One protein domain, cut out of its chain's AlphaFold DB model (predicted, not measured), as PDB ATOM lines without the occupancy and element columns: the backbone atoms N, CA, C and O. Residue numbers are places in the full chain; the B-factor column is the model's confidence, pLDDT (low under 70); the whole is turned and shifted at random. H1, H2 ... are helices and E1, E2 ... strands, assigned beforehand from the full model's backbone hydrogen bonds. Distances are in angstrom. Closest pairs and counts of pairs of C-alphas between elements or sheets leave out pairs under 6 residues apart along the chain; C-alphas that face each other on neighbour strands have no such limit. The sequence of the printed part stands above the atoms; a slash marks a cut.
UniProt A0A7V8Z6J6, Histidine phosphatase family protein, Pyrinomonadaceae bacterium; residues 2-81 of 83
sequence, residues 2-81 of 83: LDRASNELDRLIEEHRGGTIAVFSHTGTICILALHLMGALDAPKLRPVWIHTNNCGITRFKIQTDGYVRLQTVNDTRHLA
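Overview. This is residues 2 to 81 of the 83 residues of the protein "Histidine phosphatase family protein" of Pyrinomonadaceae bacterium (UniProt A0A7V8Z6J6). A two-stranded hairpin, E1 and E2, stands over a pair of steeply crossed helices, H1 and H2. H2 packs on H1 and runs much the same way as E1, while H1 keeps clear of both strands; residues 38 to 57 swing in a wide loop from H2 to the hairpin. The printed part has 80 residues with two named helices and two named strands, in the order H1, H2, E1, E2; the sheet, E1 - E2, is antiparallel. The class is mixed, helices and strands, with under half of the residues in named elements. The whole is compact, with a radius of gyration of the C-alphas of 12.8 A and spans of 35 by 32 by 22 A.

Arrangement. H1, residues 2 to 15, touches H2, residues 27 to 37; the closest C-alphas, of Ser 6 and Leu 33, are 6.0 A apart. Their lines stand at a steep tilt of 58 degrees, the same way. In both helices every O i to N i+4 pair is within hydrogen-bond range. H2 and E1, residues 58 to 63, are near each other, with 8 pairs of C-alphas within 10 A. The closest C-alphas of H2 and E2, residues 69 to 76, are those of Leu 37 and Val 69, 7.0 A. H1 is apart from E1 and E2. E1 and E2 form an antiparallel hairpin at 171 degrees, with N 62 and O 70 at 2.8 A and N 58 and O 76 at 3.0 A, both within hydrogen-bond range.

Along the chain. H1 is 20.1 A long and begins at C-alpha 2, (7.269, 31.255, 17.992). H2 is 15.5 A long and E1 16.2 A. E2, 18.3 A, ends at C-alpha 76, (29.061, 39.522, 14.627).

Size, cuts and confidence. The C-alphas farthest apart, of Pro 44 and Ala 81, are 38.5 A apart. The links H1 to H2 and H2 to E1 are long, with 11 and 20 residues; E1 to E2 is tight. The printed part has no cut, and no printed residue is under 70 in pLDDT.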
ATOM      1  N   LEU A   2       6.518  30.866  19.191       75.31
ATOM      2  CA  LEU A   2       7.269  31.255  17.992       75.31
ATOM      3  C   LEU A   2       6.445  32.175  17.080       75.31
ATOM      4  O   LEU A   2       6.863  33.302  16.848       75.31
ATOM      5  N   ASP A   3       5.215  31.777  16.749       83.69
ATOM      6  CA  ASP A   3       4.308  32.580  15.911       83.69
ATOM      7  C   ASP A   3       4.038  33.968  16.495       83.69
ATOM      8  O   ASP A   3       3.955  34.949  15.772       83.69
ATOM      9  N   ARG A   4       3.965  34.089  17.830       89.38
ATOM     10  CA  ARG A   4       3.771  35.398  18.473       89.38
ATOM     11  C   ARG A   4       4.963  36.321  18.245       89.38
ATOM     12  O   ARG A   4       4.760  37.503  18.016       89.38
ATOM     13  N   ALA A   5       6.182  35.795  18.355       91.81
ATOM     14  CA  ALA A   5       7.391  36.592  18.192       91.81
ATOM     15  C   ALA A   5       7.591  36.998  16.725       91.81
ATOM     16  O   ALA A   5       7.923  38.151  16.467       91.81
ATOM     17  N   SER A   6       7.343  36.083  15.784       93.62
ATOM     18  CA  SER A   6       7.399  36.377  14.348       93.62
ATOM     19  C   SER A   6       6.339  37.397  13.928       93.62
ATOM     20  O   SER A   6       6.681  38.394  13.304       93.62
ATOM     21  N   ASN A   7       5.083  37.227  14.357       95.12
ATOM     22  CA  ASN A   7       4.007  38.170  14.035       95.12
ATOM     23  C   ASN A   7       4.275  39.569  14.604       95.12
ATOM     24  O   ASN A   7       3.992  40.573  13.954       95.12
ATOM     25  N   GLU A   8       4.822  39.648  15.820       96.12
ATOM     26  CA  GLU A   8       5.201  40.927  16.419       96.12
ATOM     27  C   GLU A   8       6.371  41.577  15.671       96.12
ATOM     28  O   GLU A   8       6.367  42.787  15.457       96.12
ATOM     29  N   LEU A   9       7.349  40.787  15.221       96.12
ATOM     30  CA  LEU A   9       8.431  41.289  14.380       96.12
ATOM     31  C   LEU A   9       7.901  41.837  13.048       96.12
ATOM     32  O   LEU A   9       8.297  42.933  12.656       96.12
ATOM     33  N   ASP A  10       6.989  41.124  12.386       95.50
ATOM     34  CA  ASP A  10       6.375  41.571  11.131       95.50
ATOM     35  C   ASP A  10       5.603  42.884  11.323       95.50
ATOM     36  O   ASP A  10       5.747  43.814  10.526       95.50
ATOM     37  N   ARG A  11       4.856  43.006  12.430       97.31
ATOM     38  CA  ARG A  11       4.169  44.248  12.814       97.31
ATOM     39  C   ARG A  11       5.155  45.407  12.983       97.31
ATOM     40  O   ARG A  11       4.942  46.472  12.410       97.31
ATOM     41  N   LEU A  12       6.246  45.200  13.724       96.75
ATOM     42  CA  LEU A  12       7.273  46.227  13.947       96.75
ATOM     43  C   LEU A  12       7.981  46.639  12.648       96.75
ATOM     44  O   LEU A  12       8.303  47.811  12.468       96.75
ATOM     45  N   ILE A  13       8.229  45.696  11.736       95.44
ATOM     46  CA  ILE A  13       8.819  45.991  10.423       95.44
ATOM     47  C   ILE A  13       7.885  46.879   9.598       95.44
ATOM     48  O   ILE A  13       8.352  47.833   8.973       95.44
ATOM     49  N   GLU A  14       6.584  46.584   9.603       94.94
ATOM     50  CA  GLU A  14       5.587  47.374   8.882       94.94
ATOM     51  C   GLU A  14       5.462  48.791   9.463       94.94
ATOM     52  O   GLU A  14       5.550  49.775   8.728       94.94
ATOM     53  N   GLU A  15       5.347  48.910  10.787       96.94
ATOM     54  CA  GLU A  15       5.217  50.197  11.487       96.94
ATOM     55  C   GLU A  15       6.448  51.100  11.332       96.94
ATOM     56  O   GLU A  15       6.330  52.326  11.357       96.94
ATOM     57  N   HIS A  16       7.630  50.511  11.135       95.50
ATOM     58  CA  HIS A  16       8.901  51.226  11.008       95.50
ATOM     59  C   HIS A  16       9.530  51.110   9.610       95.50
ATOM     60  O   HIS A  16      10.758  51.193   9.471       95.50
ATOM     61  N   ARG A  17       8.717  50.943   8.554       91.81
ATOM     62  CA  ARG A  17       9.199  50.892   7.161       91.81
ATOM     63  C   ARG A  17      10.123  52.068   6.826       91.81
ATOM     64  O   ARG A  17       9.820  53.226   7.089       91.81
ATOM     65  N   GLY A  18      11.263  51.756   6.204       91.62
ATOM     66  CA  GLY A  18      12.299  52.735   5.845       91.62
ATOM     67  C   GLY A  18      13.205  53.166   7.006       91.62
ATOM     68  O   GLY A  18      14.205  53.842   6.771       91.62
ATOM     69  N   GLY A  19      12.890  52.755   8.236       95.25
ATOM     70  CA  GLY A  19      13.688  53.005   9.429       95.25
ATOM     71  C   GLY A  19      14.671  51.881   9.756       95.25
ATOM     72  O   GLY A  19      15.022  51.037   8.932       95.25
ATOM     73  N   THR A  20      15.145  51.888  10.999       96.31
ATOM     74  CA  THR A  20      15.979  50.827  11.573       96.31
ATOM     75  C   THR A  20      15.367  50.387  12.893       96.31
ATOM     76  O   THR A  20      15.105  51.221  13.755       96.31
ATOM     77  N   ILE A  21      15.175  49.079  13.050       97.00
ATOM     78  CA  ILE A  21      14.739  48.454  14.299       97.00
ATOM     79  C   ILE A  21      15.906  47.675  14.913       97.00
ATOM     80  O   ILE A  21      16.708  47.074  14.195       97.00
ATOM     81  N   ALA A  22      15.997  47.676  16.240       97.31
ATOM     82  CA  ALA A  22      16.932  46.848  16.994       97.31
ATOM     83  C   ALA A  22      16.137  45.946  17.940       97.31
ATOM     84  O   ALA A  22      15.333  46.432  18.734       97.31
ATOM     85  N   VAL A  23      16.360  44.636  17.847       96.81
ATOM     86  CA  VAL A  23      15.669  43.633  18.664       96.81
ATOM     87  C   VAL A  23      16.690  42.952  19.563       96.81
ATOM     88  O   VAL A  23      17.653  42.358  19.081       96.81
ATOM     89  N   PHE A  24      16.461  43.018  20.873       96.75
ATOM     90  CA  PHE A  24      17.274  42.341  21.881       96.75
ATOM     91  C   PHE A  24      16.526  41.104  22.363       96.75
ATOM     92  O   PHE A  24      15.354  41.180  22.729       96.75
ATOM     93  N   SER A  25      17.181  39.945  22.335       95.38
ATOM     94  CA  SER A  25      16.552  38.694  22.751       95.38
ATOM     95  C   SER A  25      17.588  37.626  23.114       95.38
ATOM     96  O   SER A  25      18.775  37.913  23.243       95.38
ATOM     97  N   HIS A  26      17.128  36.389  23.288       94.94
ATOM     98  CA  HIS A  26      17.958  35.230  23.609       94.94
ATOM     99  C   HIS A  26      18.228  34.367  22.376       94.94
ATOM    100  O   HIS A  26      17.470  34.407  21.405       94.94
ATOM    101  N   THR A  27      19.263  33.526  22.449       94.44
ATOM    102  CA  THR A  27      19.760  32.701  21.335       94.44
ATOM    103  C   THR A  27      18.654  31.975  20.567       94.44
ATOM    104  O   THR A  27      18.624  32.036  19.340       94.44
ATOM    105  N   GLY A  28      17.719  31.324  21.268       93.25
ATOM    106  CA  GLY A  28      16.626  30.591  20.625       93.25
ATOM    107  C   GLY A  28      15.662  31.495  19.860       93.25
ATOM    108  O   GLY A  28      15.357  31.232  18.701       93.25
ATOM    109  N   THR A  29      15.227  32.597  20.469       94.94
ATOM    110  CA  THR A  29      14.345  33.565  19.807       94.94
ATOM    111  C   THR A  29      15.033  34.209  18.609       94.94
ATOM    112  O   THR A  29      14.429  34.302  17.547       94.94
ATOM    113  N   ILE A  30      16.309  34.590  18.739       96.19
ATOM    114  CA  ILE A  30      17.076  35.181  17.635       96.19
ATOM    115  C   ILE A  30      17.179  34.197  16.466       96.19
ATOM    116  O   ILE A  30      16.960  34.596  15.325       96.19
ATOM    117  N   CYS A  31      17.458  32.917  16.737       94.94
ATOM    118  CA  CYS A  31      17.491  31.883  15.705       94.94
ATOM    119  C   CYS A  31      16.160  31.814  14.947       94.94
ATOM    120  O   CYS A  31      16.143  31.840  13.721       94.94
ATOM    121  N   ILE A  32      15.043  31.755  15.670       94.12
ATOM    122  CA  ILE A  32      13.716  31.602  15.066       94.12
ATOM    123  C   ILE A  32      13.342  32.834  14.246       94.12
ATOM    124  O   ILE A  32      12.926  32.687  13.103       94.12
ATOM    125  N   LEU A  33      13.538  34.038  14.784       95.56
ATOM    126  CA  LEU A  33      13.249  35.280  14.065       95.56
ATOM    127  C   LEU A  33      14.127  35.434  12.816       95.56
ATOM    128  O   LEU A  33      13.648  35.860  11.770       95.56
ATOM    129  N   ALA A  34      15.401  35.045  12.891       96.00
ATOM    130  CA  ALA A  34      16.284  35.051  11.730       96.00
ATOM    131  C   ALA A  34      15.806  34.067  10.649       96.00
ATOM    132  O   ALA A  34      15.757  34.429   9.476       96.00
ATOM    133  N   LEU A  35      15.411  32.850  11.030       94.44
ATOM    134  CA  LEU A  35      14.870  31.863  10.090       94.44
ATOM    135  C   LEU A  35      13.517  32.289   9.509       94.44
ATOM    136  O   LEU A  35      13.276  32.034   8.330       94.44
ATOM    137  N   HIS A  36      12.673  32.961  10.296       94.19
ATOM    138  CA  HIS A  36      11.424  33.579   9.838       94.19
ATOM    139  C   HIS A  36      11.695  34.585   8.718       94.19
ATOM    140  O   HIS A  36      11.182  34.430   7.614       94.19
ATOM    141  N   LEU A  37      12.602  35.539   8.954       94.81
ATOM    142  CA  LEU A  37      12.992  36.545   7.957       94.81
ATOM    143  C   LEU A  37      13.623  35.939   6.696       94.81
ATOM    144  O   LEU A  37      13.540  36.521   5.617       94.81
ATOM    145  N   MET A  38      14.261  34.775   6.817       92.94
ATOM    146  CA  MET A  38      14.826  34.042   5.682       92.94
ATOM    147  C   MET A  38      13.793  33.183   4.933       92.94
ATOM    148  O   MET A  38      14.154  32.562   3.934       92.94
ATOM    149  N   GLY A  39      12.545  33.092   5.408       90.69
ATOM    150  CA  GLY A  39      11.539  32.164   4.876       90.69
ATOM    151  C   GLY A  39      11.915  30.690   5.071       90.69
ATOM    152  O   GLY A  39      11.480  29.826   4.312       90.69
ATOM    153  N   ALA A  40      12.776  30.398   6.050       91.38
ATOM    154  CA  ALA A  40      13.385  29.086   6.250       91.38
ATOM    155  C   ALA A  40      12.670  28.222   7.303       91.38
ATOM    156  O   ALA A  40      12.924  27.021   7.342       91.38
ATOM    157  N   LEU A  41      11.795  28.799   8.140       86.19
ATOM    158  CA  LEU A  41      11.042  28.047   9.158       86.19
ATOM    159  C   LEU A  41      10.096  27.012   8.536       86.19
ATOM    160  O   LEU A  41      10.080  25.865   8.976       86.19
ATOM    161  N   ASP A  42       9.379  27.398   7.480       78.75
ATOM    162  CA  ASP A  42       8.369  26.556   6.823       78.75
ATOM    163  C   ASP A  42       8.882  25.904   5.532       78.75
ATOM    164  O   ASP A  42       8.113  25.369   4.732       78.75
ATOM    165  N   ALA A  43      10.192  25.963   5.284       85.38
ATOM    166  CA  ALA A  43      10.762  25.475   4.041       85.38
ATOM    167  C   ALA A  43      10.692  23.933   3.982       85.38
ATOM    168  O   ALA A  43      11.439  23.254   4.691       85.38
ATOM    169  N   PRO A  44       9.893  23.340   3.074       81.50
ATOM    170  CA  PRO A  44       9.558  21.911   3.122       81.50
ATOM    171  C   PRO A  44      10.743  20.984   2.824       81.50
ATOM    172  O   PRO A  44      10.669  19.779   3.049       81.50
ATOM    173  N   LYS A  45      11.827  21.530   2.262       86.25
ATOM    174  CA  LYS A  45      13.014  20.780   1.820       86.25
ATOM    175  C   LYS A  45      14.279  21.130   2.599       86.25
ATOM    176  O   LYS A  45      15.329  20.553   2.320       86.25
ATOM    177  N   LEU A  46      14.217  22.082   3.531       80.81
ATOM    178  CA  LEU A  46      15.375  22.415   4.350       80.81
ATOM    179  C   LEU A  46      15.407  21.506   5.575       80.81
ATOM    180  O   LEU A  46      14.386  21.215   6.193       80.81
ATOM    181  N   ARG A  47      16.607  21.040   5.925       85.06
ATOM    182  CA  ARG A  47      16.816  20.390   7.220       85.06
ATOM    183  C   ARG A  47      16.568  21.417   8.329       85.06
ATOM    184  O   ARG A  47      16.847  22.595   8.101       85.06
ATOM    185  N   PRO A  48      16.142  20.989   9.528       81.50
ATOM    186  CA  PRO A  48      16.138  21.863  10.690       81.50
ATOM    187  C   PRO A  48      17.542  22.440  10.886       81.50
ATOM    188  O   PRO A  48      18.508  21.704  11.095       81.50
ATOM    189  N   VAL A  49      17.660  23.756  10.748       87.12
ATOM    190  CA  VAL A  49      18.910  24.493  10.920       87.12
ATOM    191  C   VAL A  49      18.822  25.328  12.186       87.12
ATOM    192  O   VAL A  49      17.759  25.827  12.540       87.12
ATOM    193  N   TRP A  50      19.953  25.480  12.867       90.94
ATOM    194  CA  TRP A  50      20.067  26.339  14.036       90.94
ATOM    195  C   TRP A  50      21.127  27.401  13.779       90.94
ATOM    196  O   TRP A  50      22.291  27.078  13.538       90.94
ATOM    197  N   ILE A  51      20.731  28.669  13.841       92.44
ATOM    198  CA  ILE A  51      21.656  29.795  13.756       92.44
ATOM    199  C   ILE A  51      22.130  30.098  15.174       92.44
ATOM    200  O   ILE A  51      21.404  30.664  15.992       92.44
ATOM    201  N   HIS A  52      23.362  29.690  15.471       93.31
ATOM    202  CA  HIS A  52      23.982  30.002  16.751       93.31
ATOM    203  C   HIS A  52      24.281  31.502  16.857       93.31
ATOM    204  O   HIS A  52      24.751  32.122  15.902       93.31
ATOM    205  N   THR A  53      24.031  32.065  18.037       94.94
ATOM    206  CA  THR A  53      24.405  33.435  18.386       94.94
ATOM    207  C   THR A  53      25.089  33.454  19.744       94.94
ATOM    208  O   THR A  53      24.609  32.842  20.701       94.94
ATOM    209  N   ASN A  54      26.218  34.153  19.799       96.38
ATOM    210  CA  ASN A  54      26.992  34.399  21.001       96.38
ATOM    211  C   ASN A  54      26.335  35.527  21.807       96.38
ATOM    212  O   ASN A  54      25.530  36.306  21.284       96.38
ATOM    213  N   ASN A  55      26.729  35.661  23.074       95.88
ATOM    214  CA  ASN A  55      26.342  36.815  23.882       95.88
ATOM    215  C   ASN A  55      26.741  38.112  23.174       95.88
ATOM    216  O   ASN A  55      27.868  38.243  22.697       95.88
ATOM    217  N   CYS A  56      25.789  39.042  23.096       96.12
ATOM    218  CA  CYS A  56      25.934  40.322  22.404       96.12
ATOM    219  C   CYS A  56      26.276  40.210  20.903       96.12
ATOM    220  O   CYS A  56      26.608  41.215  20.288       96.12
ATOM    221  N   GLY A  57      26.158  39.033  20.279       97.19
ATOM    222  CA  GLY A  57      26.368  38.871  18.840       97.19
ATOM    223  C   GLY A  57      25.304  39.597  18.011       97.19
ATOM    224  O   GLY A  57      24.112  39.535  18.317       97.19
ATOM    225  N   ILE A  58      25.723  40.266  16.933       97.88
ATOM    226  CA  ILE A  58      24.831  41.055  16.071       97.88
ATOM    227  C   ILE A  58      24.542  40.309  14.762       97.88
ATOM    228  O   ILE A  58      25.436  40.064  13.949       97.88
ATOM    229  N   THR A  59      23.264  40.023  14.512       98.06
ATOM    230  CA  THR A  59      22.756  39.561  13.211       98.06
ATOM    231  C   THR A  59      21.971  40.697  12.563       98.06
ATOM    232  O   THR A  59      21.078  41.264  13.191       98.06
ATOM    233  N   ARG A  60      22.304  41.054  11.319       98.06
ATOM    234  CA  ARG A  60      21.717  42.207  10.624       98.06
ATOM    235  C   ARG A  60      21.043  41.788   9.329       98.06
ATOM    236  O   ARG A  60      21.676  41.180   8.468       98.06
ATOM    237  N   PHE A  61      19.797  42.213   9.167       97.88
ATOM    238  CA  PHE A  61      19.042  42.101   7.926       97.88
ATOM    239  C   PHE A  61      18.779  43.487   7.336       97.88
ATOM    240  O   PHE A  61      18.591  44.459   8.065       97.88
ATOM    241  N   LYS A  62      18.744  43.570   6.007       97.31
ATOM    242  CA  LYS A  62      18.255  44.724   5.257       97.31
ATOM    243  C   LYS A  62      17.034  44.293   4.458       97.31
ATOM    244  O   LYS A  62      17.159  43.451   3.571       97.31
ATOM    245  N   ILE A  63      15.888  44.890   4.756       95.25
ATOM    246  CA  ILE A  63      14.640  44.678   4.022       95.25
ATOM    247  C   ILE A  63      14.510  45.814   3.012       95.25
ATOM    248  O   ILE A  63      14.566  46.990   3.375       95.25
ATOM    249  N   GLN A  64      14.447  45.469   1.733       90.69
ATOM    250  CA  GLN A  64      14.317  46.437   0.650       90.69
ATOM    251  C   GLN A  64      12.849  46.832   0.435       90.69
ATOM    252  O   GLN A  64      11.930  46.155   0.889       90.69
ATOM    253  N   THR A  65      12.618  47.945  -0.264       84.69
ATOM    254  CA  THR A  65      11.267  48.460  -0.555       84.69
ATOM    255  C   THR A  65      10.431  47.514  -1.417       84.69
ATOM    256  O   THR A  65       9.208  47.558  -1.349       84.69
ATOM    257  N   ASP A  66      11.083  46.657  -2.202       86.81
ATOM    258  CA  ASP A  66      10.471  45.590  -3.002       86.81
ATOM    259  C   ASP A  66      10.191  44.306  -2.193       86.81
ATOM    260  O   ASP A  66       9.736  43.311  -2.749       86.81
ATOM    261  N   GLY A  67      10.455  44.318  -0.881       85.00
ATOM    262  CA  GLY A  67      10.270  43.176   0.010       85.00
ATOM    263  C   GLY A  67      11.440  42.193   0.026       85.00
ATOM    264  O   GLY A  67      11.396  41.218   0.774       85.00
ATOM    265  N   TYR A  68      12.511  42.428  -0.741       92.81
ATOM    266  CA  TYR A  68      13.661  41.530  -0.736       92.81
ATOM    267  C   TYR A  68      14.443  41.634   0.582       92.81
ATOM    268  O   TYR A  68      14.946  42.702   0.953       92.81
ATOM    269  N   VAL A  69      14.573  40.508   1.288       95.25
ATOM    270  CA  VAL A  69      15.289  40.417   2.567       95.25
ATOM    271  C   VAL A  69      16.734  39.982   2.326       95.25
ATOM    272  O   VAL A  69      17.000  38.908   1.792       95.25
ATOM    273  N   ARG A  70      17.694  40.808   2.750       96.00
ATOM    274  CA  ARG A  70      19.133  40.518   2.669       96.00
ATOM    275  C   ARG A  70      19.723  40.318   4.050       96.00
ATOM    276  O   ARG A  70      19.738  41.248   4.851       96.00
ATOM    277  N   LEU A  71      20.299  39.151   4.296       96.38
ATOM    278  CA  LEU A  71      21.158  38.923   5.451       96.38
ATOM    279  C   LEU A  71      22.529  39.572   5.204       96.38
ATOM    280  O   LEU A  71      23.195  39.256   4.223       96.38
ATOM    281  N   GLN A  72      22.932  40.506   6.064       97.38
ATOM    282  CA  GLN A  72      24.189  41.252   5.928       97.38
ATOM    283  C   GLN A  72      25.292  40.699   6.829       97.38
ATOM    284  O   GLN A  72      26.441  40.603   6.409       97.38
ATOM    285  N   THR A  73      24.947  40.354   8.070       97.38
ATOM    286  CA  THR A  73      25.872  39.779   9.053       97.38
ATOM    287  C   THR A  73      25.143  38.760   9.916       97.38
ATOM    288  O   THR A  73      23.953  38.917  10.188       97.38
ATOM    289  N   VAL A  74      25.863  37.738  10.373       96.81
ATOM    290  CA  VAL A  74      25.379  36.737  11.332       96.81
ATOM    291  C   VAL A  74      26.366  36.673  12.480       96.81
ATOM    292  O   VAL A  74      27.558  36.506  12.231       96.81
ATOM    293  N   ASN A  75      25.858  36.762  13.711       96.75
ATOM    294  CA  ASN A  75      26.636  36.552  14.931       96.75
ATOM    295  C   ASN A  75      27.947  37.371  14.992       96.75
ATOM    296  O   ASN A  75      29.005  36.855  15.343       96.75
ATOM    297  N   ASP A  76      27.890  38.648  14.607       97.50
ATOM    298  CA  ASP A  76      29.061  39.522  14.627       97.50
ATOM    299  C   ASP A  76      29.393  39.961  16.057       97.50
ATOM    300  O   ASP A  76      28.637  40.709  16.681       97.50
ATOM    301  N   THR A  77      30.543  39.516  16.558       97.62
ATOM    302  CA  THR A  77      31.074  39.855  17.885       97.62
ATOM    303  C   THR A  77      32.324  40.728  17.819       97.62
ATOM    304  O   THR A  77      32.963  40.945  18.842       97.62
ATOM    305  N   ARG A  78      32.711  41.248  16.645       96.94
ATOM    306  CA  ARG A  78      33.968  42.011  16.492       96.94
ATOM    307  C   ARG A  78      34.016  43.281  17.337       96.94
ATOM    308  O   ARG A  78      35.087  43.690  17.754       96.94
ATOM    309  N   HIS A  79      32.860  43.870  17.630       95.25
ATOM    310  CA  HIS A  79      32.737  45.021  18.529       95.25
ATOM    311  C   HIS A  79      33.080  44.702  19.997       95.25
ATOM    312  O   HIS A  79      33.187  45.621  20.800       95.25
ATOM    313  N   LEU A  80      33.232  43.421  20.343       96.50
ATOM    314  CA  LEU A  80      33.645  42.952  21.664       96.50
ATOM    315  C   LEU A  80      35.136  42.591  21.715       96.50
ATOM    316  O   LEU A  80      35.595  42.132  22.750       96.50
ATOM    317  N   ALA A  81      35.884  42.723  20.611       94.56
ATOM    318  CA  ALA A  81      37.267  42.243  20.533       94.56
ATOM    319  C   ALA A  81      38.223  42.948  21.512       94.56
ATOM    320  O   ALA A  81      39.235  42.364  21.887       94.56
TER     321      ALA A  81